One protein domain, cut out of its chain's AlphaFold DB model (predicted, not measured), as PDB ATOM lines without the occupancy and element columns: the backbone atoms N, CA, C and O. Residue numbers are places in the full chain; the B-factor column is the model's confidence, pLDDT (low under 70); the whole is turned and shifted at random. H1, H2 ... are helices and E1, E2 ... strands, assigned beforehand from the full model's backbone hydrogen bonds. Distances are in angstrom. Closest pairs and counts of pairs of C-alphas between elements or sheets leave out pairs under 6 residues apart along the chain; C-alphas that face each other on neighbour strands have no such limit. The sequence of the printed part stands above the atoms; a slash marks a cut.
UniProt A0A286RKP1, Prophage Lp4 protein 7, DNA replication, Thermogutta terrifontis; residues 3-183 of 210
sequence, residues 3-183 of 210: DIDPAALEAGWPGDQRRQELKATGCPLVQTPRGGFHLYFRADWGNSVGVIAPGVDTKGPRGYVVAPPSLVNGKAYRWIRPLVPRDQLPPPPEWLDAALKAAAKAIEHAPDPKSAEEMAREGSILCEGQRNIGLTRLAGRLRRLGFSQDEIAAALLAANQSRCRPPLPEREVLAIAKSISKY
ATOM      1  N   ASP A   3     -48.195  -2.714 178.229       96.31
ATOM      2  CA  ASP A   3     -47.650  -1.415 177.833       96.31
ATOM      3  C   ASP A   3     -46.651  -0.947 178.895       96.31
ATOM      4  O   ASP A   3     -46.963  -0.968 180.085       96.31
ATOM      5  N   ILE A   4     -45.432  -0.611 178.475       95.44
ATOM      6  CA  ILE A   4     -44.334  -0.200 179.350       95.44
ATOM      7  C   ILE A   4     -43.844   1.179 178.910       95.44
ATOM      8  O   ILE A   4     -43.239   1.324 177.845       95.44
ATOM      9  N   ASP A   5     -44.038   2.175 179.763       92.56
ATOM     10  CA  ASP A   5     -43.610   3.550 179.548       92.56
ATOM     11  C   ASP A   5     -42.087   3.736 179.698       92.56
ATOM     12  O   ASP A   5     -41.436   3.018 180.466       92.56
ATOM     13  N   PRO A   6     -41.504   4.770 179.056       92.38
ATOM     14  CA  PRO A   6     -40.088   5.114 179.208       92.38
ATOM     15  C   PRO A   6     -39.659   5.315 180.661       92.38
ATOM     16  O   PRO A   6     -38.625   4.798 181.061       92.38
ATOM     17  N   ALA A   7     -40.478   5.989 181.475       87.00
ATOM     18  CA  ALA A   7     -40.156   6.251 182.879       87.00
ATOM     19  C   ALA A   7     -40.003   4.954 183.696       87.00
ATOM     20  O   ALA A   7     -39.152   4.873 184.579       87.00
ATOM     21  N   ALA A   8     -40.785   3.913 183.381       89.69
ATOM     22  CA  ALA A   8     -40.624   2.603 184.008       89.69
ATOM     23  C   ALA A   8     -39.279   1.965 183.621       89.69
ATOM     24  O   ALA A   8     -38.596   1.386 184.467       89.69
ATOM     25  N   LEU A   9     -38.869   2.107 182.357       92.81
ATOM     26  CA  LEU A   9     -37.601   1.579 181.844       92.81
ATOM     27  C   LEU A   9     -36.384   2.327 182.393       92.81
ATOM     28  O   LEU A   9     -35.405   1.680 182.766       92.81
ATOM     29  N   GLU A  10     -36.447   3.658 182.436       90.81
ATOM     30  CA  GLU A  10     -35.408   4.549 182.972       90.81
ATOM     31  C   GLU A  10     -35.166   4.283 184.452       90.81
ATOM     32  O   GLU A  10     -34.024   4.228 184.902       90.81
ATOM     33  N   ALA A  11     -36.239   4.021 185.194       87.56
ATOM     34  CA  ALA A  11     -36.150   3.604 186.580       87.56
ATOM     35  C   ALA A  11     -35.623   2.169 186.758       87.56
ATOM     36  O   ALA A  11     -35.372   1.749 187.880       87.56
ATOM     37  N   GLY A  12     -35.449   1.409 185.673       90.31
ATOM     38  CA  GLY A  12     -34.849   0.076 185.686       90.31
ATOM     39  C   GLY A  12     -35.844  -1.082 185.712       90.31
ATOM     40  O   GLY A  12     -35.417  -2.228 185.813       90.31
ATOM     41  N   TRP A  13     -37.156  -0.849 185.598       92.25
ATOM     42  CA  TRP A  13     -38.141  -1.934 185.573       92.25
ATOM     43  C   TRP A  13     -38.024  -2.744 184.260       92.25
ATOM     44  O   TRP A  13     -37.698  -2.183 183.204       92.25
ATOM     45  N   PRO A  14     -38.262  -4.072 184.265       91.25
ATOM     46  CA  PRO A  14     -38.521  -4.962 185.405       91.25
ATOM     47  C   PRO A  14     -37.242  -5.546 186.032       91.25
ATOM     48  O   PRO A  14     -37.295  -6.622 186.609       91.25
ATOM     49  N   GLY A  15     -36.086  -4.905 185.872       90.50
ATOM     50  CA  GLY A  15     -34.780  -5.494 186.153       90.50
ATOM     51  C   GLY A  15     -34.274  -6.362 184.999       90.50
ATOM     52  O   GLY A  15     -35.034  -6.794 184.127       90.50
ATOM     53  N   ASP A  16     -32.966  -6.611 184.971       91.06
ATOM     54  CA  ASP A  16     -32.314  -7.250 183.824       91.06
ATOM     55  C   ASP A  16     -32.762  -8.694 183.600       91.06
ATOM     56  O   ASP A  16     -33.019  -9.081 182.459       91.06
ATOM     57  N   GLN A  17     -32.923  -9.475 184.670       91.88
ATOM     58  CA  GLN A  17     -33.352 -10.870 184.565       91.88
ATOM     59  C   GLN A  17     -34.746 -10.978 183.929       91.88
ATOM     60  O   GLN A  17     -34.915 -11.607 182.886       91.88
ATOM     61  N   ARG A  18     -35.751 -10.300 184.493       94.19
ATOM     62  CA  ARG A  18     -37.120 -10.327 183.955       94.19
ATOM     63  C   ARG A  18     -37.221  -9.683 182.578       94.19
ATOM     64  O   ARG A  18     -38.035 -10.099 181.755       94.19
ATOM     65  N   ARG A  19     -36.368  -8.700 182.278       94.00
ATOM     66  CA  ARG A  19     -36.238  -8.138 180.928       94.00
ATOM     67  C   ARG A  19     -35.736  -9.189 179.938       94.00
ATOM     68  O   ARG A  19     -36.238  -9.235 178.816       94.00
ATOM     69  N   GLN A  20     -34.775 -10.028 180.322       95.12
ATOM     70  CA  GLN A  20     -34.325 -11.155 179.499       95.12
ATOM     71  C   GLN A  20     -35.440 -12.191 179.313       95.12
ATOM     72  O   GLN A  20     -35.660 -12.632 178.189       95.12
ATOM     73  N   GLU A  21     -36.209 -12.500 180.357       95.56
ATOM     74  CA  GLU A  21     -37.355 -13.417 180.273       95.56
ATOM     75  C   GLU A  21     -38.455 -12.889 179.331       95.56
ATOM     76  O   GLU A  21     -38.953 -13.629 178.482       95.56
ATOM     77  N   LEU A  22     -38.781 -11.589 179.384       96.69
ATOM     78  CA  LEU A  22     -39.695 -10.954 178.420       96.69
ATOM     79  C   LEU A  22     -39.169 -11.056 176.985       96.69
ATOM     80  O   LEU A  22     -39.928 -11.358 176.063       96.69
ATOM     81  N   LYS A  23     -37.866 -10.823 176.778       95.81
ATOM     82  CA  LYS A  23     -37.236 -10.966 175.458       95.81
ATOM     83  C   LYS A  23     -37.327 -12.407 174.957       95.81
ATOM     84  O   LYS A  23     -37.707 -12.595 173.799       95.81
ATOM     85  N   ALA A  24     -37.051 -13.384 175.820       97.19
ATOM     86  CA  ALA A  24     -37.035 -14.811 175.501       97.19
ATOM     87  C   ALA A  24     -38.389 -15.346 175.015       97.19
ATOM     88  O   ALA A  24     -38.420 -16.294 174.241       97.19
ATOM     89  N   THR A  25     -39.504 -14.705 175.383       97.50
ATOM     90  CA  THR A  25     -40.835 -15.094 174.880       97.50
ATOM     91  C   THR A  25     -41.004 -14.961 173.366       97.50
ATOM     92  O   THR A  25     -41.942 -15.523 172.810       97.50
ATOM     93  N   GLY A  26     -40.168 -14.161 172.693       97.06
ATOM     94  CA  GLY A  26     -40.320 -13.896 171.260       97.06
ATOM     95  C   GLY A  26     -41.579 -13.102 170.883       97.06
ATOM     96  O   GLY A  26     -41.864 -12.961 169.700       97.06
ATOM     97  N   CYS A  27     -42.329 -12.567 171.855       97.88
ATOM     98  CA  CYS A  27     -43.633 -11.951 171.610       97.88
ATOM     99  C   CYS A  27     -43.581 -10.775 170.618       97.88
ATOM    100  O   CYS A  27     -42.584 -10.041 170.602       97.88
ATOM    101  N   PRO A  28     -44.650 -10.491 169.852       98.12
ATOM    102  CA  PRO A  28     -44.713  -9.257 169.079       98.12
ATOM    103  C   PRO A  28     -44.421  -8.043 169.961       98.12
ATOM    104  O   PRO A  28     -44.830  -7.986 171.127       98.12
ATOM    105  N   LEU A  29     -43.660  -7.107 169.406       98.00
ATOM    106  CA  LEU A  29     -43.085  -5.989 170.140       98.00
ATOM    107  C   LEU A  29     -43.172  -4.731 169.290       98.00
ATOM    108  O   LEU A  29     -42.650  -4.688 168.174       98.00
ATOM    109  N   VAL A  30     -43.782  -3.697 169.852       98.19
ATOM    110  CA  VAL A  30     -43.848  -2.362 169.263       98.19
ATOM    111  C   VAL A  30     -43.056  -1.407 170.129       98.19
ATOM    112  O   VAL A  30     -43.228  -1.405 171.341       98.19
ATOM    113  N   GLN A  31     -42.240  -0.566 169.507       97.19
ATOM    114  CA  GLN A  31     -41.689   0.622 170.141       97.19
ATOM    115  C   GLN A  31     -42.675   1.782 169.979       97.19
ATOM    116  O   GLN A  31     -43.145   2.052 168.868       97.19
ATOM    117  N   THR A  32     -43.001   2.457 171.080       95.50
ATOM    118  CA  THR A  32     -43.919   3.601 171.081       95.50
ATOM    119  C   THR A  32     -43.179   4.899 170.721       95.50
ATOM    120  O   THR A  32     -41.971   5.005 170.949       95.50
ATOM    121  N   PRO A  33     -43.877   5.937 170.219       93.88
ATOM    122  CA  PRO A  33     -43.277   7.228 169.870       93.88
ATOM    123  C   PRO A  33     -42.532   7.925 171.015       93.88
ATOM    124  O   PRO A  33     -41.667   8.769 170.775       93.88
ATOM    125  N   ARG A  34     -42.897   7.607 172.263       91.56
ATOM    126  CA  ARG A  34     -42.288   8.171 173.473       91.56
ATOM    127  C   ARG A  34     -41.067   7.382 173.951       91.56
ATOM    128  O   ARG A  34     -40.394   7.855 174.852       91.56
ATOM    129  N   GLY A  35     -40.763   6.233 173.341       92.75
ATOM    130  CA  GLY A  35     -39.639   5.367 173.718       92.75
ATOM    131  C   GLY A  35     -40.011   4.183 174.617       92.75
ATOM    132  O   GLY A  35     -39.119   3.467 175.058       92.75
ATOM    133  N   GLY A  36     -41.304   3.974 174.878       95.25
ATOM    134  CA  GLY A  36     -41.822   2.809 175.596       95.25
ATOM    135  C   GLY A  36     -42.047   1.613 174.668       95.25
ATOM    136  O   GLY A  36     -41.677   1.648 173.488       95.25
ATOM    137  N   PHE A  37     -42.699   0.568 175.178       97.38
ATOM    138  CA  PHE A  37     -42.966  -0.655 174.422       97.38
ATOM    139  C   PHE A  37     -44.359  -1.243 174.660       97.38
ATOM    140  O   PHE A  37     -44.789  -1.370 175.799       97.38
ATOM    141  N   HIS A  38     -45.002  -1.722 173.591       97.69
ATOM    142  CA  HIS A  38     -46.158  -2.622 173.689       97.69
ATOM    143  C   HIS A  38     -45.723  -4.065 173.409       97.69
ATOM    144  O   HIS A  38     -45.158  -4.351 172.348       97.69
ATOM    145  N   LEU A  39     -46.023  -4.979 174.331       98.00
ATOM    146  CA  LEU A  39     -45.771  -6.415 174.227       98.00
ATOM    147  C   LEU A  39     -47.099  -7.177 174.142       98.00
ATOM    148  O   LEU A  39     -48.020  -6.964 174.939       98.00
ATOM    149  N   TYR A  40     -47.207  -8.098 173.187       97.31
ATOM    150  CA  TYR A  40     -48.449  -8.826 172.924       97.31
ATOM    151  C   TYR A  40     -48.334 -10.283 173.360       97.31
ATOM    152  O   TYR A  40     -47.522 -11.030 172.831       97.31
ATOM    153  N   PHE A  41     -49.194 -10.698 174.286       97.44
ATOM    154  CA  PHE A  41     -49.235 -12.055 174.823       97.44
ATOM    155  C   PHE A  41     -50.633 -12.645 174.691       97.44
ATOM    156  O   PHE A  41     -51.627 -11.909 174.691       97.44
ATOM    157  N   ARG A  42     -50.709 -13.976 174.650       95.81
ATOM    158  CA  ARG A  42     -51.956 -14.713 174.852       95.81
ATOM    159  C   ARG A  42     -52.219 -14.824 176.352       95.81
ATOM    160  O   ARG A  42     -51.658 -15.690 177.017       95.81
ATOM    161  N   ALA A  43     -53.037 -13.917 176.872       92.00
ATOM    162  CA  ALA A  43     -53.362 -13.829 178.290       92.00
ATOM    163  C   ALA A  43     -54.776 -13.277 178.511       92.00
ATOM    164  O   ALA A  43     -55.262 -12.482 177.704       92.00
ATOM    165  N   ASP A  44     -55.379 -13.636 179.644       90.62
ATOM    166  CA  ASP A  44     -56.726 -13.214 180.052       90.62
ATOM    167  C   ASP A  44     -56.666 -12.062 181.069       90.62
ATOM    168  O   ASP A  44     -57.323 -12.065 182.110       90.62
ATOM    169  N   TRP A  45     -55.814 -11.074 180.797       90.69
ATOM    170  CA  TRP A  45     -55.680  -9.898 181.653       90.69
ATOM    171  C   TRP A  45     -56.815  -8.903 181.414       90.69
ATOM    172  O   TRP A  45     -57.225  -8.666 180.277       90.69
ATOM    173  N   GLY A  46     -57.264  -8.257 182.488       89.06
ATOM    174  CA  GLY A  46     -58.109  -7.070 182.404       89.06
ATOM    175  C   GLY A  46     -57.342  -5.831 181.929       89.06
ATOM    176  O   GLY A  46     -56.120  -5.849 181.744       89.06
ATOM    177  N   ASN A  47     -58.070  -4.728 181.760       88.88
ATOM    178  CA  ASN A  47     -57.450  -3.415 181.607       88.88
ATOM    179  C   ASN A  47     -56.927  -2.954 182.968       88.88
ATOM    180  O   ASN A  47     -57.671  -2.978 183.947       88.88
ATOM    181  N   SER A  48     -55.673  -2.525 183.029       85.75
ATOM    182  CA  SER A  48     -55.079  -2.000 184.254       85.75
ATOM    183  C   SER A  48     -54.155  -0.827 183.961       85.75
ATOM    184  O   SER A  48     -53.632  -0.706 182.851       85.75
ATOM    185  N   VAL A  49     -53.987   0.033 184.965       84.25
ATOM    186  CA  VAL A  49     -53.055   1.161 184.933       84.25
ATOM    187  C   VAL A  49     -52.166   1.083 186.163       84.25
ATOM    188  O   VAL A  49     -52.663   1.110 187.288       84.25
ATOM    189  N   GLY A  50     -50.860   0.955 185.955       80.19
ATOM    190  CA  GLY A  50     -49.854   1.049 187.005       80.19
ATOM    191  C   GLY A  50     -49.926  -0.010 188.111       80.19
ATOM    192  O   GLY A  50     -49.339   0.180 189.176       80.19
ATOM    193  N   VAL A  51     -50.665  -1.106 187.910       78.75
ATOM    194  CA  VAL A  51     -51.050  -2.026 188.997       78.75
ATOM    195  C   VAL A  51     -49.858  -2.818 189.550       78.75
ATOM    196  O   VAL A  51     -49.793  -3.075 190.756       78.75
ATOM    197  N   ILE A  52     -48.908  -3.182 188.681       82.94
ATOM    198  CA  ILE A  52     -47.676  -3.905 189.050       82.94
ATOM    199  C   ILE A  52     -46.427  -3.017 189.039       82.94
ATOM    200  O   ILE A  52     -45.398  -3.414 189.570       82.94
ATOM    201  N   ALA A  53     -46.498  -1.842 188.424       84.88
ATOM    202  CA  ALA A  53     -45.540  -0.750 188.542       84.88
ATOM    203  C   ALA A  53     -46.112   0.461 187.789       84.88
ATOM    204  O   ALA A  53     -46.753   0.271 186.760       84.88
ATOM    205  N   PRO A  54     -45.902   1.699 188.250       82.88
ATOM    206  CA  PRO A  54     -46.280   2.881 187.480       82.88
ATOM    207  C   PRO A  54     -45.616   2.903 186.103       82.88
ATOM    208  O   PRO A  54     -44.431   2.600 185.975       82.88
ATOM    209  N   GLY A  55     -46.397   3.281 185.091       86.19
ATOM    210  CA  GLY A  55     -45.981   3.189 183.693       86.19
ATOM    211  C   GLY A  55     -45.937   1.753 183.166       86.19
ATOM    212  O   GLY A  55     -45.316   1.506 182.140       86.19
ATOM    213  N   VAL A  56     -46.541   0.796 183.878       90.94
ATOM    214  CA  VAL A  56     -46.726  -0.581 183.421       90.94
ATOM    215  C   VAL A  56     -48.208  -0.916 183.472       90.94
ATOM    216  O   VAL A  56     -48.785  -1.169 184.534       90.94
ATOM    217  N   ASP A  57     -48.802  -0.937 182.291       91.94
ATOM    218  CA  ASP A  57     -50.238  -1.031 182.086       91.94
ATOM    219  C   ASP A  57     -50.590  -2.313 181.329       91.94
ATOM    220  O   ASP A  57     -49.786  -2.878 180.583       91.94
ATOM    221  N   THR A  58     -51.835  -2.767 181.468       94.06
ATOM    222  CA  THR A  58     -52.370  -3.838 180.621       94.06
ATOM    223  C   THR A  58     -53.590  -3.369 179.855       94.06
ATOM    224  O   THR A  58     -54.458  -2.675 180.386       94.06
ATOM    225  N   LYS A  59     -53.680  -3.788 178.593       93.38
ATOM    226  CA  LYS A  59     -54.880  -3.655 177.763       93.38
ATOM    227  C   LYS A  59     -55.414  -5.046 177.437       93.38
ATOM    228  O   LYS A  59     -54.711  -5.863 176.829       93.38
ATOM    229  N   GLY A  60     -56.629  -5.302 177.901       90.25
ATOM    230  CA  GLY A  60     -57.381  -6.542 177.764       90.25
ATOM    231  C   GLY A  60     -58.643  -6.351 176.915       90.25
ATOM    232  O   GLY A  60     -58.691  -5.438 176.085       90.25
ATOM    233  N   PRO A  61     -59.683  -7.183 177.108       89.88
ATOM    234  CA  PRO A  61     -60.946  -7.057 176.387       89.88
ATOM    235  C   PRO A  61     -61.507  -5.630 176.430       89.88
ATOM    236  O   PRO A  61     -61.477  -4.967 177.470       89.88
ATOM    237  N   ARG A  62     -62.025  -5.156 175.289       86.62
ATOM    238  CA  ARG A  62     -62.577  -3.797 175.090       86.62
ATOM    239  C   ARG A  62     -61.571  -2.647 175.277       86.62
ATOM    240  O   ARG A  62     -61.952  -1.492 175.119       86.62
ATOM    241  N   GLY A  63     -60.306  -2.939 175.585       84.38
ATOM    242  CA  GLY A  63     -59.212  -1.980 175.507       84.38
ATOM    243  C   GLY A  63     -58.722  -1.838 174.067       84.38
ATOM    244  O   GLY A  63     -58.729  -2.802 173.303       84.38
ATOM    245  N   TYR A  64     -58.279  -0.640 173.698       86.75
ATOM    246  CA  TYR A  64     -57.661  -0.376 172.402       86.75
ATOM    247  C   TYR A  64     -56.229   0.119 172.582       86.75
ATOM    248  O   TYR A  64     -55.837   0.605 173.645       86.75
ATOM    249  N   VAL A  65     -55.442  -0.043 171.522       89.69
ATOM    250  CA  VAL A  65     -54.024   0.307 171.468       89.69
ATOM    251  C   VAL A  65     -53.770   0.983 170.133       89.69
ATOM    252  O   VAL A  65     -54.374   0.610 169.127       89.69
ATOM    253  N   VAL A  66     -52.875   1.964 170.107       90.12
ATOM    254  CA  VAL A  66     -52.379   2.504 168.840       90.12
ATOM    255  C   VAL A  66     -51.264   1.581 168.348       90.12
ATOM    256  O   VAL A  66     -50.382   1.204 169.123       90.12
ATOM    257  N   ALA A  67     -51.325   1.177 167.081       89.31
ATOM    258  CA  ALA A  67     -50.407   0.209 166.489       89.31
ATOM    259  C   ALA A  67     -49.652   0.819 165.296       89.31
ATOM    260  O   ALA A  67     -50.133   1.771 164.681       89.31
ATOM    261  N   PRO A  68     -48.471   0.292 164.930       92.12
ATOM    262  CA  PRO A  68     -47.819   0.689 163.691       92.12
ATOM    263  C   PRO A  68     -48.736   0.426 162.482       92.12
ATOM    264  O   PRO A  68     -49.434  -0.592 162.473       92.12
ATOM    265  N   PRO A  69     -48.705   1.285 161.447       91.50
ATOM    266  CA  PRO A  69     -47.752   2.379 161.226       91.50
ATOM    267  C   PRO A  69     -48.207   3.768 161.736       91.50
ATOM    268  O   PRO A  69     -47.744   4.780 161.218       91.50
ATOM    269  N   SER A  70     -49.110   3.865 162.723       93.12
ATOM    270  CA  SER A  70     -49.634   5.160 163.192       93.12
ATOM    271  C   SER A  70     -48.554   6.149 163.663       93.12
ATOM    272  O   SER A  70     -47.538   5.765 164.251       93.12
ATOM    273  N   LEU A  71     -48.825   7.444 163.463       92.62
ATOM    274  CA  LEU A  71     -47.984   8.571 163.876       92.62
ATOM    275  C   LEU A  71     -48.644   9.366 165.009       92.62
ATOM    276  O   LEU A  71     -49.843   9.629 164.972       92.62
ATOM    277  N   VAL A  72     -47.849   9.806 165.984       89.00
ATOM    278  CA  VAL A  72     -48.253  10.751 167.035       89.00
ATOM    279  C   VAL A  72     -47.216  11.863 167.090       89.00
ATOM    280  O   VAL A  72     -46.035  11.596 167.310       89.00
ATOM    281  N   ASN A  73     -47.640  13.111 166.868       88.69
ATOM    282  CA  ASN A  73     -46.759  14.286 166.806       88.69
ATOM    283  C   ASN A  73     -45.544  14.075 165.877       88.69
ATOM    284  O   ASN A  73     -44.408  14.367 166.244       88.69
ATOM    285  N   GLY A  74     -45.773  13.482 164.700       89.81
ATOM    286  CA  GLY A  74     -44.729  13.193 163.708       89.81
ATOM    287  C   GLY A  74     -43.814  12.003 164.030       89.81
ATOM    288  O   GLY A  74     -42.973  11.653 163.209       89.81
ATOM    289  N   LYS A  75     -43.973  11.341 165.184       92.12
ATOM    290  CA  LYS A  75     -43.195  10.154 165.572       92.12
ATOM    291  C   LYS A  75     -44.031   8.881 165.435       92.12
ATOM    292  O   LYS A  75     -45.186   8.844 165.852       92.12
ATOM    293  N   ALA A  76     -43.444   7.836 164.860       92.12
ATOM    294  CA  ALA A  76     -44.143   6.595 164.535       92.12
ATOM    295  C   ALA A  76     -44.107   5.562 165.664       92.12
ATOM    296  O   ALA A  76     -43.095   5.417 166.351       92.12
ATOM    297  N   TYR A  77     -45.177   4.776 165.778       95.19
ATOM    298  CA  TYR A  77     -45.084   3.439 166.361       95.19
ATOM    299  C   TYR A  77     -44.323   2.532 165.388       95.19
ATOM    300  O   TYR A  77     -44.583   2.558 164.183       95.19
ATOM    301  N   ARG A  78     -43.404   1.702 165.891       95.94
ATOM    302  CA  ARG A  78     -42.572   0.824 165.050       95.94
ATOM    303  C   ARG A  78     -42.623  -0.622 165.523       95.94
ATOM    304  O   ARG A  78     -42.372  -0.891 166.694       95.94
ATOM    305  N   TRP A  79     -42.892  -1.555 164.611       96.44
ATOM    306  CA  TRP A  79     -42.702  -2.980 164.885       96.44
ATOM    307  C   TRP A  79     -41.208  -3.274 165.048       96.44
ATOM    308  O   TRP A  79     -40.422  -3.033 164.137       96.44
ATOM    309  N   ILE A  80     -40.831  -3.792 166.215       97.06
ATOM    310  CA  ILE A  80     -39.507  -4.375 166.472       97.06
ATOM    311  C   ILE A  80     -39.560  -5.885 166.232       97.06
ATOM    312  O   ILE A  80     -38.642  -6.460 165.658       97.06
ATOM    313  N   ARG A  81     -40.666  -6.522 166.639       96.88
ATOM    314  CA  ARG A  81     -41.021  -7.900 166.272       96.88
ATOM    315  C   ARG A  81     -42.456  -7.899 165.746       96.88
ATOM    316  O   ARG A  81     -43.314  -7.386 166.468       96.88
ATOM    317  N   PRO A  82     -42.715  -8.399 164.526       95.56
ATOM    318  CA  PRO A  82     -43.999  -8.239 163.847       95.56
ATOM    319  C   PRO A  82     -45.148  -8.926 164.590       95.56
ATOM    320  O   PRO A  82     -44.933  -9.840 165.389       95.56
ATOM    321  N   LEU A  83     -46.374  -8.480 164.312       94.88
ATOM    322  CA  LEU A  83     -47.584  -9.131 164.807       94.88
ATOM    323  C   LEU A  83     -47.719 -10.536 164.214       94.88
ATOM    324  O   LEU A  83     -47.453 -10.747 163.034       94.88
ATOM    325  N   VAL A  84     -48.188 -11.467 165.038       95.56
ATOM    326  CA  VAL A  84     -48.551 -12.830 164.635       95.56
ATOM    327  C   VAL A  84     -50.049 -13.059 164.870       95.56
ATOM    328  O   VAL A  84     -50.654 -12.323 165.661       95.56
ATOM    329  N   PRO A  85     -50.663 -14.058 164.214       95.69
ATOM    330  CA  PRO A  85     -52.023 -14.494 164.520       95.69
ATOM    331  C   PRO A  85     -52.247 -14.757 166.017       95.69
ATOM    332  O   PRO A  85     -51.333 -15.145 166.746       95.69
ATOM    333  N   ARG A  86     -53.477 -14.537 166.501       90.56
ATOM    334  CA  ARG A  86     -53.810 -14.592 167.941       90.56
ATOM    335  C   ARG A  86     -53.477 -15.942 168.584       90.56
ATOM    336  O   ARG A  86     -53.035 -15.981 169.729       90.56
ATOM    337  N   ASP A  87     -53.727 -17.030 167.874       94.00
ATOM    338  CA  ASP A  87     -53.443 -18.409 168.276       94.00
ATOM    339  C   ASP A  87     -51.937 -18.714 168.357       94.00
ATOM    340  O   ASP A  87     -51.535 -19.611 169.095       94.00
ATOM    341  N   GLN A  88     -51.104 -17.914 167.688       96.62
ATOM    342  CA  GLN A  88     -49.642 -18.008 167.708       96.62
ATOM    343  C   GLN A  88     -48.985 -17.066 168.726       96.62
ATOM    344  O   GLN A  88     -47.766 -17.089 168.894       96.62
ATOM    345  N   LEU A  89     -49.763 -16.228 169.423       97.31
ATOM    346  CA  LEU A  89     -49.216 -15.385 170.481       97.31
ATOM    347  C   LEU A  89     -48.650 -16.261 171.613       97.31
ATOM    348  O   LEU A  89     -49.352 -17.156 172.112       97.31
ATOM    349  N   PRO A  90     -47.412 -15.992 172.067       97.81
ATOM    350  CA  PRO A  90     -46.828 -16.750 173.160       97.81
ATOM    351  C   PRO A  90     -47.557 -16.440 174.476       97.81
ATOM    352  O   PRO A  90     -48.120 -15.345 174.640       97.81
ATOM    353  N   PRO A  91     -47.547 -17.378 175.437       97.25
ATOM    354  CA  PRO A  91     -47.963 -17.068 176.794       97.25
ATOM    355  C   PRO A  91     -47.005 -16.034 177.418       97.25
ATOM    356  O   PRO A  91     -45.832 -15.960 177.037       97.25
ATOM    357  N   PRO A  92     -47.480 -15.224 178.374       96.88
ATOM    358  CA  PRO A  92     -46.601 -14.365 179.159       96.88
ATOM    359  C   PRO A  92     -45.667 -15.187 180.063       96.88
ATOM    360  O   PRO A  92     -45.996 -16.327 180.404       96.88
ATOM    361  N   PRO A  93     -44.535 -14.615 180.519       96.31
ATOM    362  CA  PRO A  93     -43.749 -15.221 181.589       96.31
ATOM    363  C   PRO A  93     -44.593 -15.443 182.850       96.31
ATOM    364  O   PRO A  93     -45.429 -14.602 183.198       96.31
ATOM    365  N   GLU A  94     -44.340 -16.541 183.564       93.00
ATOM    366  CA  GLU A  94     -45.127 -16.947 184.738       93.00
ATOM    367  C   GLU A  94     -45.176 -15.858 185.815       93.00
ATOM    368  O   GLU A  94     -46.247 -15.554 186.336       93.00
ATOM    369  N   TRP A  95     -44.043 -15.207 186.104       92.81
ATOM    370  CA  TRP A  95     -43.983 -14.138 187.105       92.81
ATOM    371  C   TRP A  95     -44.900 -12.962 186.758       92.81
ATOM    372  O   TRP A  95     -45.479 -12.353 187.656       92.81
ATOM    373  N   LEU A  96     -45.035 -12.633 185.467       94.25
ATOM    374  CA  LEU A  96     -45.830 -11.498 185.011       94.25
ATOM    375  C   LEU A  96     -47.315 -11.824 185.141       94.25
ATOM    376  O   LEU A  96     -48.082 -11.023 185.674       94.25
ATOM    377  N   ASP A  97     -47.705 -13.015 184.689       92.88
ATOM    378  CA  ASP A  97     -49.083 -13.483 184.788       92.88
ATOM    379  C   ASP A  97     -49.522 -13.641 186.247       92.88
ATOM    380  O   ASP A  97     -50.583 -13.151 186.637       92.88
ATOM    381  N   ALA A  98     -48.671 -14.242 187.083       89.25
ATOM    382  CA  ALA A  98     -48.909 -14.373 188.514       89.25
ATOM    383  C   ALA A  98     -49.032 -13.003 189.196       89.25
ATOM    384  O   ALA A  98     -49.955 -12.798 189.986       89.25
ATOM    385  N   ALA A  99     -48.154 -12.046 188.864       88.38
ATOM    386  CA  ALA A  99     -48.200 -10.697 189.422       88.38
ATOM    387  C   ALA A  99     -49.510  -9.976 189.077       88.38
ATOM    388  O   ALA A  99     -50.154  -9.411 189.963       88.38
ATOM    389  N   LEU A 100     -49.935 -10.034 187.812       89.50
ATOM    390  CA  LEU A 100     -51.167  -9.397 187.347       89.50
ATOM    391  C   LEU A 100     -52.419 -10.065 187.928       89.50
ATOM    392  O   LEU A 100     -53.319  -9.363 188.385       89.50
ATOM    393  N   LYS A 101     -52.466 -11.402 187.991       87.75
ATOM    394  CA  LYS A 101     -53.580 -12.147 188.604       87.75
ATOM    395  C   LYS A 101     -53.699 -11.888 190.100       87.75
ATOM    396  O   LYS A 101     -54.795 -11.657 190.602       87.75
ATOM    397  N   ALA A 102     -52.584 -11.898 190.824       83.31
ATOM    398  CA  ALA A 102     -52.591 -11.612 192.253       83.31
ATOM    399  C   ALA A 102     -52.981 -10.155 192.537       83.31
ATOM    400  O   ALA A 102     -53.707  -9.894 193.497       83.31
ATOM    401  N   ALA A 103     -52.562  -9.214 191.688       79.12
ATOM    402  CA  ALA A 103     -52.992  -7.832 191.811       79.12
ATOM    403  C   ALA A 103     -54.486  -7.657 191.495       79.12
ATOM    404  O   ALA A 103     -55.173  -6.991 192.263       79.12
ATOM    405  N   ALA A 104     -55.010  -8.323 190.457       79.25
ATOM    406  CA  ALA A 104     -56.441  -8.371 190.147       79.25
ATOM    407  C   ALA A 104     -57.264  -8.929 191.323       79.25
ATOM    408  O   ALA A 104     -58.229  -8.305 191.765       79.25
ATOM    409  N   LYS A 105     -56.822 -10.053 191.902       78.00
ATOM    410  CA  LYS A 105     -57.460 -10.677 193.067       78.00
ATOM    411  C   LYS A 105     -57.484  -9.745 194.279       78.00
ATOM    412  O   LYS A 105     -58.482  -9.706 194.993       78.00
ATOM    413  N   ALA A 106     -56.408  -8.993 194.511       71.06
ATOM    414  CA  ALA A 106     -56.353  -8.013 195.591       71.06
ATOM    415  C   ALA A 106     -57.363  -6.866 195.403       71.06
ATOM    416  O   ALA A 106     -57.850  -6.351 196.405       71.06
ATOM    417  N   ILE A 107     -57.695  -6.499 194.156       66.38
ATOM    418  CA  ILE A 107     -58.752  -5.513 193.864       66.38
ATOM    419  C   ILE A 107     -60.126  -6.102 194.195       66.38
ATOM    420  O   ILE A 107     -60.929  -5.466 194.866       66.38
ATOM    421  N   GLU A 108     -60.388  -7.323 193.728       68.19
ATOM    422  CA  GLU A 108     -61.691  -7.985 193.860       68.19
ATOM    423  C   GLU A 108     -62.042  -8.314 195.319       68.19
ATOM    424  O   GLU A 108     -63.184  -8.162 195.734       68.19
ATOM    425  N   HIS A 109     -61.052  -8.732 196.113       59.56
ATOM    426  CA  HIS A 109     -61.240  -9.127 197.512       59.56
ATOM    427  C   HIS A 109     -61.037  -7.963 198.495       59.56
ATOM    428  O   HIS A 109     -60.869  -8.197 199.692       59.56
ATOM    429  N   ALA A 110     -61.001  -6.719 198.008       57.50
ATOM    430  CA  ALA A 110     -60.926  -5.534 198.849       57.50
ATOM    431  C   ALA A 110     -62.211  -5.439 199.706       57.50
ATOM    432  O   ALA A 110     -63.292  -5.247 199.155       57.50
ATOM    433  N   PRO A 111     -62.127  -5.590 201.042       43.75
ATOM    434  CA  PRO A 111     -63.302  -5.780 201.899       43.75
ATOM    435  C   PRO A 111     -64.142  -4.507 202.119       43.75
ATOM    436  O   PRO A 111     -65.221  -4.591 202.696       43.75
ATOM    437  N   ASP A 112     -63.669  -3.338 201.672       54.28
ATOM    438  CA  ASP A 112     -64.347  -2.041 201.795       54.28
ATOM    439  C   ASP A 112     -64.065  -1.191 200.531       54.28
ATOM    440  O   ASP A 112     -62.920  -1.187 200.054       54.28
ATOM    441  N   PRO A 113     -65.048  -0.445 199.978       48.41
ATOM    442  CA  PRO A 113     -64.839   0.544 198.912       48.41
ATOM    443  C   PRO A 113     -63.652   1.499 199.144       48.41
ATOM    444  O   PRO A 113     -63.007   1.906 198.176       48.41
ATOM    445  N   LYS A 114     -63.271   1.786 200.397       47.59
ATOM    446  CA  LYS A 114     -62.049   2.547 200.724       47.59
ATOM    447  C   LYS A 114     -60.759   1.889 200.233       47.59
ATOM    448  O   LYS A 114     -59.841   2.595 199.826       47.59
ATOM    449  N   SER A 115     -60.668   0.560 200.251       51.19
ATOM    450  CA  SER A 115     -59.489  -0.172 199.772       51.19
ATOM    451  C   SER A 115     -59.394  -0.160 198.242       51.19
ATOM    452  O   SER A 115     -58.297  -0.023 197.702       51.19
ATOM    453  N   ALA A 116     -60.528  -0.203 197.536       44.38
ATOM    454  CA  ALA A 116     -60.576  -0.001 196.087       44.38
ATOM    455  C   ALA A 116     -60.225   1.451 195.697       44.38
ATOM    456  O   ALA A 116     -59.445   1.670 194.769       44.38
ATOM    457  N   GLU A 117     -60.708   2.449 196.447       46.72
ATOM    458  CA  GLU A 117     -60.306   3.854 196.285       46.72
ATOM    459  C   GLU A 117     -58.824   4.094 196.602       46.72
ATOM    460  O   GLU A 117     -58.169   4.878 195.920       46.72
ATOM    461  N   GLU A 118     -58.256   3.440 197.618       53.62
ATOM    462  CA  GLU A 118     -56.820   3.516 197.912       53.62
ATOM    463  C   GLU A 118     -55.962   2.903 196.799       53.62
ATOM    464  O   GLU A 118     -54.891   3.431 196.500       53.62
ATOM    465  N   MET A 119     -56.445   1.847 196.142       53.19
ATOM    466  CA  MET A 119     -55.785   1.257 194.975       53.19
ATOM    467  C   MET A 119     -55.924   2.130 193.723       53.19
ATOM    468  O   MET A 119     -54.969   2.250 192.958       53.19
ATOM    469  N   ALA A 120     -57.055   2.817 193.546       47.47
ATOM    470  CA  ALA A 120     -57.215   3.842 192.513       47.47
ATOM    471  C   ALA A 120     -56.317   5.072 192.772       47.47
ATOM    472  O   ALA A 120     -55.695   5.598 191.846       47.47
ATOM    473  N   ARG A 121     -56.145   5.483 194.042       54.28
ATOM    474  CA  ARG A 121     -55.142   6.485 194.470       54.28
ATOM    475  C   ARG A 121     -53.705   6.020 194.218       54.28
ATOM    476  O   ARG A 121     -52.774   6.821 194.203       54.28
ATOM    477  N   GLU A 122     -53.483   4.741 193.943       54.59
ATOM    478  CA  GLU A 122     -52.170   4.236 193.554       54.59
ATOM    479  C   GLU A 122     -51.771   4.568 192.106       54.59
ATOM    480  O   GLU A 122     -50.625   4.364 191.721       54.59
ATOM    481  N   GLY A 123     -52.665   5.184 191.331       55.22
ATOM    482  CA  GLY A 123     -52.327   5.932 190.118       55.22
ATOM    483  C   GLY A 123     -52.253   7.449 190.331       55.22
ATOM    484  O   GLY A 123     -51.854   8.171 189.421       55.22
ATOM    485  N   SER A 124     -52.630   7.960 191.511       67.94
ATOM    486  CA  SER A 124     -52.738   9.402 191.748       67.94
ATOM    487  C   SER A 124     -51.395  10.046 192.078       67.94
ATOM    488  O   SER A 124     -50.459   9.394 192.559       67.94
ATOM    489  N   ILE A 125     -51.345  11.360 191.856       80.19
ATOM    490  CA  ILE A 125     -50.272  12.226 192.337       80.19
ATOM    491  C   ILE A 125     -50.194  12.127 193.868       80.19
ATOM    492  O   ILE A 125     -51.218  12.118 194.552       80.19
ATOM    493  N   LEU A 126     -48.973  12.015 194.389       81.38
ATOM    494  CA  LEU A 126     -48.641  11.946 195.807       81.38
ATOM    495  C   LEU A 126     -47.950  13.247 196.214       81.38
ATOM    496  O   LEU A 126     -46.802  13.494 195.836       81.38
ATOM    497  N   CYS A 127     -48.640  14.066 196.998       83.69
ATOM    498  CA  CYS A 127     -48.090  15.316 197.507       83.69
ATOM    499  C   CYS A 127     -47.205  15.081 198.740       83.69
ATOM    500  O   CYS A 127     -47.144  13.979 199.303       83.69
ATOM    501  N   GLU A 128     -46.515  16.131 199.180       83.44
ATOM    502  CA  GLU A 128     -45.790  16.146 200.449       83.44
ATOM    503  C   GLU A 128     -46.630  15.566 201.607       83.44
ATOM    504  O   GLU A 128     -47.837  15.768 201.690       83.44
ATOM    505  N   GLY A 129     -46.002  14.740 202.451       79.25
ATOM    506  CA  GLY A 129     -46.671  13.952 203.496       79.25
ATOM    507  C   GLY A 129     -47.234  12.593 203.043       79.25
ATOM    508  O   GLY A 129     -47.282  11.666 203.846       79.25
ATOM    509  N   GLN A 130     -47.576  12.410 201.762       81.31
ATOM    510  CA  GLN A 130     -48.189  11.165 201.258       81.31
ATOM    511  C   GLN A 130     -47.204  10.227 200.540       81.31
ATOM    512  O   GLN A 130     -47.422   9.017 200.486       81.31
ATOM    513  N   ARG A 131     -46.106  10.777 200.005       87.69
ATOM    514  CA  ARG A 131     -45.118  10.074 199.157       87.69
ATOM    515  C   ARG A 131     -44.574   8.795 199.799       87.69
ATOM    516  O   ARG A 131     -44.726   7.718 199.234       87.69
ATOM    517  N   ASN A 132     -44.009   8.896 201.004       86.06
ATOM    518  CA  ASN A 132     -43.406   7.755 201.703       86.06
ATOM    519  C   ASN A 132     -44.408   6.640 201.988       86.06
ATOM    520  O   ASN A 132     -44.105   5.468 201.770       86.06
ATOM    521  N   ILE A 133     -45.613   6.997 202.434       83.38
ATOM    522  CA  ILE A 133     -46.678   6.032 202.722       83.38
ATOM    523  C   ILE A 133     -47.104   5.334 201.427       83.38
ATOM    524  O   ILE A 133     -47.163   4.106 201.384       83.38
ATOM    525  N   GLY A 134     -47.342   6.099 200.358       85.19
ATOM    526  CA  GLY A 134     -47.721   5.565 199.050       85.19
ATOM    527  C   GLY A 134     -46.661   4.635 198.456       85.19
ATOM    528  O   GLY A 134     -46.982   3.520 198.048       85.19
ATOM    529  N   LEU A 135     -45.388   5.042 198.468       89.62
ATOM    530  CA  LEU A 135     -44.283   4.215 197.975       89.62
ATOM    531  C   LEU A 135     -44.061   2.967 198.840       89.62
ATOM    532  O   LEU A 135     -43.815   1.891 198.304       89.62
ATOM    533  N   THR A 136     -44.206   3.065 200.163       88.38
ATOM    534  CA  THR A 136     -44.087   1.910 201.073       88.38
ATOM    535  C   THR A 136     -45.202   0.889 200.837       88.38
ATOM    536  O   THR A 136     -44.951  -0.317 200.838       88.38
ATOM    537  N   ARG A 137     -46.435   1.353 200.594       84.25
ATOM    538  CA  ARG A 137     -47.579   0.490 200.257       84.25
ATOM    539  C   ARG A 137     -47.359  -0.243 198.937       84.25
ATOM    540  O   ARG A 137     -47.478  -1.473 198.909       84.25
ATOM    541  N   LEU A 138     -46.945   0.487 197.899       85.75
ATOM    542  CA  LEU A 138     -46.572  -0.091 196.611       85.75
ATOM    543  C   LEU A 138     -45.469  -1.142 196.791       85.75
ATOM    544  O   LEU A 138     -45.636  -2.285 196.374       85.75
ATOM    545  N   ALA A 139     -44.391  -0.803 197.502       89.56
ATOM    546  CA  ALA A 139     -43.290  -1.719 197.783       89.56
ATOM    547  C   ALA A 139     -43.768  -3.005 198.471       89.56
ATOM    548  O   ALA A 139     -43.396  -4.107 198.068       89.56
ATOM    549  N   GLY A 140     -44.620  -2.880 199.494       86.94
ATOM    550  CA  GLY A 140     -45.171  -4.020 200.222       86.94
ATOM    551  C   GLY A 140     -46.003  -4.941 199.328       86.94
ATOM    552  O   GLY A 140     -45.915  -6.164 199.453       86.94
ATOM    553  N   ARG A 141     -46.777  -4.381 198.389       83.00
ATOM    554  CA  ARG A 141     -47.493  -5.171 197.376       83.00
ATOM    555  C   ARG A 141     -46.517  -5.918 196.479       83.00
ATOM    556  O   ARG A 141     -46.626  -7.135 196.380       83.00
ATOM    557  N   LEU A 142     -45.567  -5.218 195.867       86.56
ATOM    558  CA  LEU A 142     -44.585  -5.824 194.963       86.56
ATOM    559  C   LEU A 142     -43.806  -6.942 195.653       86.56
ATOM    560  O   LEU A 142     -43.611  -8.015 195.085       86.56
ATOM    561  N   ARG A 143     -43.457  -6.744 196.926       89.56
ATOM    562  CA  ARG A 143     -42.811  -7.782 197.720       89.56
ATOM    563  C   ARG A 143     -43.692  -9.013 197.899       89.56
ATOM    564  O   ARG A 143     -43.217 -10.129 197.699       89.56
ATOM    565  N   ARG A 144     -44.981  -8.836 198.211       82.75
ATOM    566  CA  ARG A 144     -45.940  -9.954 198.275       82.75
ATOM    567  C   ARG A 144     -46.094 -10.668 196.931       82.75
ATOM    568  O   ARG A 144     -46.274 -11.878 196.929       82.75
ATOM    569  N   LEU A 145     -45.966  -9.945 195.820       78.25
ATOM    570  CA  LEU A 145     -45.961 -10.501 194.463       78.25
ATOM    571  C   LEU A 145     -44.641 -11.200 194.083       78.25
ATOM    572  O   LEU A 145     -44.511 -11.672 192.960       78.25
ATOM    573  N   GLY A 146     -43.655 -11.262 194.983       85.25
ATOM    574  CA  GLY A 146     -42.396 -11.969 194.741       85.25
ATOM    575  C   GLY A 146     -41.315 -11.138 194.051       85.25
ATOM    576  O   GLY A 146     -40.335 -11.702 193.575       85.25
ATOM    577  N   PHE A 147     -41.466  -9.813 193.974       88.44
ATOM    578  CA  PHE A 147     -40.445  -8.946 193.384       88.44
ATOM    579  C   PHE A 147     -39.207  -8.862 194.297       88.44
ATOM    580  O   PHE A 147     -39.303  -8.868 195.537       88.44
ATOM    581  N   SER A 148     -38.032  -8.820 193.670       92.31
ATOM    582  CA  SER A 148     -36.736  -8.652 194.326       92.31
ATOM    583  C   SER A 148     -36.534  -7.206 194.789       92.31
ATOM    584  O   SER A 148     -37.294  -6.310 194.425       92.31
ATOM    585  N   GLN A 149     -35.504  -6.956 195.603       94.31
ATOM    586  CA  GLN A 149     -35.208  -5.601 196.074       94.31
ATOM    587  C   GLN A 149     -34.973  -4.624 194.923       94.31
ATOM    588  O   GLN A 149     -35.503  -3.516 194.965       94.31
ATOM    589  N   ASP A 150     -34.203  -5.029 193.917       92.38
ATOM    590  CA  ASP A 150     -33.821  -4.153 192.809       92.38
ATOM    591  C   ASP A 150     -35.018  -3.885 191.892       92.38
ATOM    592  O   ASP A 150     -35.225  -2.765 191.435       92.38
ATOM    593  N   GLU A 151     -35.881  -4.884 191.708       90.81
ATOM    594  CA  GLU A 151     -37.131  -4.735 190.961       90.81
ATOM    595  C   GLU A 151     -38.118  -3.810 191.686       90.81
ATOM    596  O   GLU A 151     -38.784  -2.985 191.058       90.81
ATOM    597  N   ILE A 152     -38.199  -3.925 193.017       92.38
ATOM    598  CA  ILE A 152     -38.988  -3.017 193.853       92.38
ATOM    599  C   ILE A 152     -38.407  -1.609 193.759       92.38
ATOM    600  O   ILE A 152     -39.153  -0.674 193.493       92.38
ATOM    601  N   ALA A 153     -37.095  -1.444 193.942       94.56
ATOM    602  CA  ALA A 153     -36.417  -0.155 193.855       94.56
ATOM    603  C   ALA A 153     -36.715   0.538 192.525       94.56
ATOM    604  O   ALA A 153     -37.152   1.688 192.522       94.56
ATOM    605  N   ALA A 154     -36.590  -0.191 191.419       91.81
ATOM    606  CA  ALA A 154     -36.899   0.320 190.098       91.81
ATOM    607  C   ALA A 154     -38.360   0.772 189.959       91.81
ATOM    608  O   ALA A 154     -38.645   1.885 189.518       91.81
ATOM    609  N   ALA A 155     -39.309  -0.052 190.407       91.50
ATOM    610  CA  ALA A 155     -40.722   0.316 190.385       91.50
ATOM    611  C   ALA A 155     -41.020   1.556 191.248       91.50
ATOM    612  O   ALA A 155     -41.827   2.404 190.862       91.50
ATOM    613  N   LEU A 156     -40.371   1.688 192.411       93.62
ATOM    614  CA  LEU A 156     -40.550   2.844 193.286       93.62
ATOM    615  C   LEU A 156     -39.917   4.115 192.716       93.62
ATOM    616  O   LEU A 156     -40.475   5.192 192.906       93.62
ATOM    617  N   LEU A 157     -38.788   4.018 192.013       93.94
ATOM    618  CA  LEU A 157     -38.167   5.166 191.350       93.94
ATOM    619  C   LEU A 157     -39.055   5.696 190.221       93.94
ATOM    620  O   LEU A 157     -39.309   6.901 190.174       93.94
ATOM    621  N   ALA A 158     -39.631   4.801 189.410       90.38
ATOM    622  CA  ALA A 158     -40.635   5.169 188.412       90.38
ATOM    623  C   ALA A 158     -41.836   5.853 189.079       90.38
ATOM    624  O   ALA A 158     -42.282   6.915 188.645       90.38
ATOM    625  N   ALA A 159     -42.323   5.276 190.185       89.56
ATOM    626  CA  ALA A 159     -43.453   5.809 190.942       89.56
ATOM    627  C   ALA A 159     -43.163   7.198 191.498       89.56
ATOM    628  O   ALA A 159     -44.020   8.079 191.479       89.56
ATOM    629  N   ASN A 160     -41.951   7.404 191.995       92.44
ATOM    630  CA  ASN A 160     -41.530   8.671 192.550       92.44
ATOM    631  C   ASN A 160     -41.510   9.768 191.475       92.44
ATOM    632  O   ASN A 160     -42.060  10.845 191.687       92.44
ATOM    633  N   GLN A 161     -40.963   9.481 190.295       89.69
ATOM    634  CA  GLN A 161     -40.938  10.437 189.186       89.69
ATOM    635  C   GLN A 161     -42.342  10.734 188.646       89.69
ATOM    636  O   GLN A 161     -42.728  11.899 188.483       89.69
ATOM    637  N   SER A 162     -43.136   9.691 188.392       84.06
ATOM    638  CA  SER A 162     -44.436   9.856 187.744       84.06
ATOM    639  C   SER A 162     -45.499  10.415 188.687       84.06
ATOM    640  O   SER A 162     -46.337  11.205 188.252       84.06
ATOM    641  N   ARG A 163     -45.436  10.083 189.984       85.56
ATOM    642  CA  ARG A 163     -46.503  10.401 190.945       85.56
ATOM    643  C   ARG A 163     -46.107  11.381 192.038       85.56
ATOM    644  O   ARG A 163     -46.975  12.125 192.477       85.56
ATOM    645  N   CYS A 164     -44.862  11.426 192.512       88.12
ATOM    646  CA  CYS A 164     -44.532  12.252 193.682       88.12
ATOM    647  C   CYS A 164     -44.292  13.723 193.315       88.12
ATOM    648  O   CYS A 164     -43.600  14.038 192.343       88.12
ATOM    649  N   ARG A 165     -44.857  14.643 194.105       91.19
ATOM    650  CA  ARG A 165     -44.695  16.094 193.949       91.19
ATOM    651  C   ARG A 165     -44.393  16.771 195.304       91.19
ATOM    652  O   ARG A 165     -45.256  16.746 196.180       91.19
ATOM    653  N   PRO A 166     -43.195  17.373 195.477       91.44
ATOM    654  CA  PRO A 166     -41.999  17.144 194.656       91.44
ATOM    655  C   PRO A 166     -41.507  15.687 194.796       91.44
ATOM    656  O   PRO A 166     -41.809  15.045 195.812       91.44
ATOM    657  N   PRO A 167     -40.767  15.140 193.813       92.50
ATOM    658  CA  PRO A 167     -40.150  13.822 193.942       92.50
ATOM    659  C   PRO A 167     -39.269  13.724 195.194       92.50
ATOM    660  O   PRO A 167     -38.597  14.686 195.566       92.50
ATOM    661  N   LEU A 168     -39.268  12.562 195.845       93.06
ATOM    662  CA  LEU A 168     -38.332  12.263 196.928       93.06
ATOM    663  C   LEU A 168     -36.906  12.088 196.384       93.06
ATOM    664  O   LEU A 168     -36.742  11.651 195.240       93.06
ATOM    665  N   PRO A 169     -35.869  12.352 197.196       96.12
ATOM    666  CA  PRO A 169     -34.504  11.980 196.858       96.12
ATOM    667  C   PRO A 169     -34.391  10.478 196.581       96.12
ATOM    668  O   PRO A 169     -34.910   9.657 197.336       96.12
ATOM    669  N   GLU A 170     -33.638  10.105 195.549       94.94
ATOM    670  CA  GLU A 170     -33.443   8.707 195.147       94.94
ATOM    671  C   GLU A 170     -33.007   7.806 196.313       94.94
ATOM    672  O   GLU A 170     -33.588   6.746 196.534       94.94
ATOM    673  N   ARG A 171     -32.066   8.274 197.146       96.00
ATOM    674  CA  ARG A 171     -31.606   7.551 198.347       96.00
ATOM    675  C   ARG A 171     -32.739   7.140 199.294       96.00
ATOM    676  O   ARG A 171     -32.652   6.093 199.929       96.00
ATOM    677  N   GLU A 172     -33.784   7.959 199.407       95.69
ATOM    678  CA  GLU A 172     -34.930   7.707 200.281       95.69
ATOM    679  C   GLU A 172     -35.833   6.633 199.674       95.69
ATOM    680  O   GLU A 172     -36.204   5.674 200.349       95.69
ATOM    681  N   VAL A 173     -36.077   6.716 198.366       96.00
ATOM    682  CA  VAL A 173     -36.815   5.698 197.608       96.00
ATOM    683  C   VAL A 173     -36.122   4.332 197.695       96.00
ATOM    684  O   VAL A 173     -36.760   3.318 197.992       96.00
ATOM    685  N   LEU A 174     -34.798   4.303 197.520       96.44
ATOM    686  CA  LEU A 174     -33.991   3.088 197.655       96.44
ATOM    687  C   LEU A 174     -34.012   2.532 199.088       96.44
ATOM    688  O   LEU A 174     -34.035   1.313 199.284       96.44
ATOM    689  N   ALA A 175     -34.050   3.398 200.106       95.69
ATOM    690  CA  ALA A 175     -34.170   2.973 201.497       95.69
ATOM    691  C   ALA A 175     -35.517   2.281 201.780       95.69
ATOM    692  O   ALA A 175     -35.535   1.272 202.493       95.69
ATOM    693  N   ILE A 176     -36.620   2.752 201.183       94.25
ATOM    694  CA  ILE A 176     -37.934   2.089 201.269       94.25
ATOM    695  C   ILE A 176     -37.854   0.682 200.669       94.25
ATOM    696  O   ILE A 176     -38.234  -0.291 201.327       94.25
ATOM    697  N   ALA A 177     -37.309   0.554 199.455       95.25
ATOM    698  CA  ALA A 177     -37.157  -0.738 198.784       95.25
ATOM    699  C   ALA A 177     -36.319  -1.722 199.618       95.25
ATOM    700  O   ALA A 177     -36.730  -2.864 199.849       95.25
ATOM    701  N   LYS A 178     -35.182  -1.259 200.149       95.44
ATOM    702  CA  LYS A 178     -34.311  -2.041 201.036       95.44
ATOM    703  C   LYS A 178     -35.018  -2.462 202.326       95.44
ATOM    704  O   LYS A 178     -34.844  -3.590 202.782       95.44
ATOM    705  N   SER A 179     -35.804  -1.571 202.928       93.31
ATOM    706  CA  SER A 179     -36.554  -1.862 204.154       93.31
ATOM    707  C   SER A 179     -37.591  -2.961 203.923       93.31
ATOM    708  O   SER A 179     -37.628  -3.950 204.656       93.31
ATOM    709  N   ILE A 180     -38.380  -2.835 202.855       92.19
ATOM    710  CA  ILE A 180     -39.464  -3.767 202.540       92.19
ATOM    711  C   ILE A 180     -38.950  -5.136 202.081       92.19
ATOM    712  O   ILE A 180     -39.568  -6.161 202.364       92.19
ATOM    713  N   SER A 181     -37.783  -5.188 201.445       91.19
ATOM    714  CA  SER A 181     -37.193  -6.448 200.971       91.19
ATOM    715  C   SER A 181     -36.814  -7.419 202.093       91.19
ATOM    716  O   SER A 181     -36.616  -8.605 201.833       91.19
ATOM    717  N   LYS A 182     -36.768  -6.946 203.347       88.88
ATOM    718  CA  LYS A 182     -36.571  -7.783 204.541       88.88
ATOM    719  C   LYS A 182     -37.772  -8.679 204.854       88.88
ATOM    720  O   LYS A 182     -37.600  -9.712 205.494       88.88
ATOM    721  N   TYR A 183     -38.976  -8.295 204.429       83.38
ATOM    722  CA  TYR A 183     -40.182  -9.091 204.647       83.38
ATOM    723  C   TYR A 183     -40.231 -10.278 203.669       83.38
ATOM    724  O   TYR A 183     -39.672 -10.193 202.568       83.38
TER     725      TYR A 183
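What this domain is: This is residues 3 to 183 of the 210 residues of the protein "Prophage Lp4 protein 7, DNA replication" of Thermogutta terrifontis (UniProt A0A286RKP1). A small three-stranded sheet, E2, E1 and E5, lies toward one end of the domain, and three crossed helices, H5, H6 and H7, set in a triangle, lie at the other. Between them the short hairpin E3 and E4 makes the middle, with H1, H3, H4 and H6 round it. The printed part has 181 residues with seven named helices and five named strands, in the order H1 H2 E1 E2 E3 E4 E5 H3 H4 H5 H6 H7, mostly helix by class; both sheets are antiparallel. It is compact, with a radius of gyration of the C-alphas of 16.5 A, and rounded, spanning 46 by 36 by 31 A.

Where its parts are: The larger sheet has E1, residues 29 to 31, E2, residues 37 to 39, and E5, residues 78 to 81. E3 is residues 48 to 53, 10.5 A long, and E4 residues 56 to 58. H1, residues 6 to 10, begins at C-alpha 6 (-40.088, 5.114, 179.208); H2 is residues 16 to 24, 12.2 A. H3, residues 94 to 108, measures 20.9 A; H4, residues 113 to 123, 16.2 A; H5, residues 131 to 144, 20.1 A; H6, residues 149 to 163, 20.2 A. H7, residues 170 to 180, 15.7 A, ends at C-alpha 180 (-39.464, -3.767, 202.540).

How they stand to each other: The sheet runs E2 E1 E5. N 30 and O 38 of the hairpin E1 and E2 are 2.9 A apart, and N 31 and O 78 of E1 and E5 2.8 A, within hydrogen-bond range. In the hairpin E3 and E4, N 48 and O 58 are 2.9 A apart. The closest C-alphas of E3 and H3 are those of Ile 52 and Leu 100, 6.7 A; of E3 and H6, Ala 53 and Ala 155, 5.3 A. H6, the hub, touches H1 at the C-alphas of Ala 8 and Ala 158, 5.1 A. H6 touches H7 at Ala 153 and Ala 177, C-alphas 5.0 A apart, at a steep tilt of 49 degrees, opposite ways. H5 touches H7 at Thr 136 and Ile 176, C-alphas 6.2 A apart. In the helical hairpin H5 and H6, the C-alphas of Ala 139 and Ile 152 are 6.0 A apart. H3 and H4, a helical hairpin, only just touch, with 3 pairs of C-alphas within 8 A, the closest Ile 107 and Ala 116, 6.2 A. H2 and H3 are near each other. Every O i to N i+4 pair is within hydrogen-bond range in H1, H2, H3, H5, H6 and H7; in H4, 6 of 7.

The domain as a whole: The C-alphas farthest apart, those of Pro 85 and Gly 129, are 48.5 A apart. The printed part has no cut. The links E4 to E5, 19 residues, and E5 to H3, 12 residues, are long. Mean pLDDT of the printed part is 87.2; residues 107 to 124 are under 70.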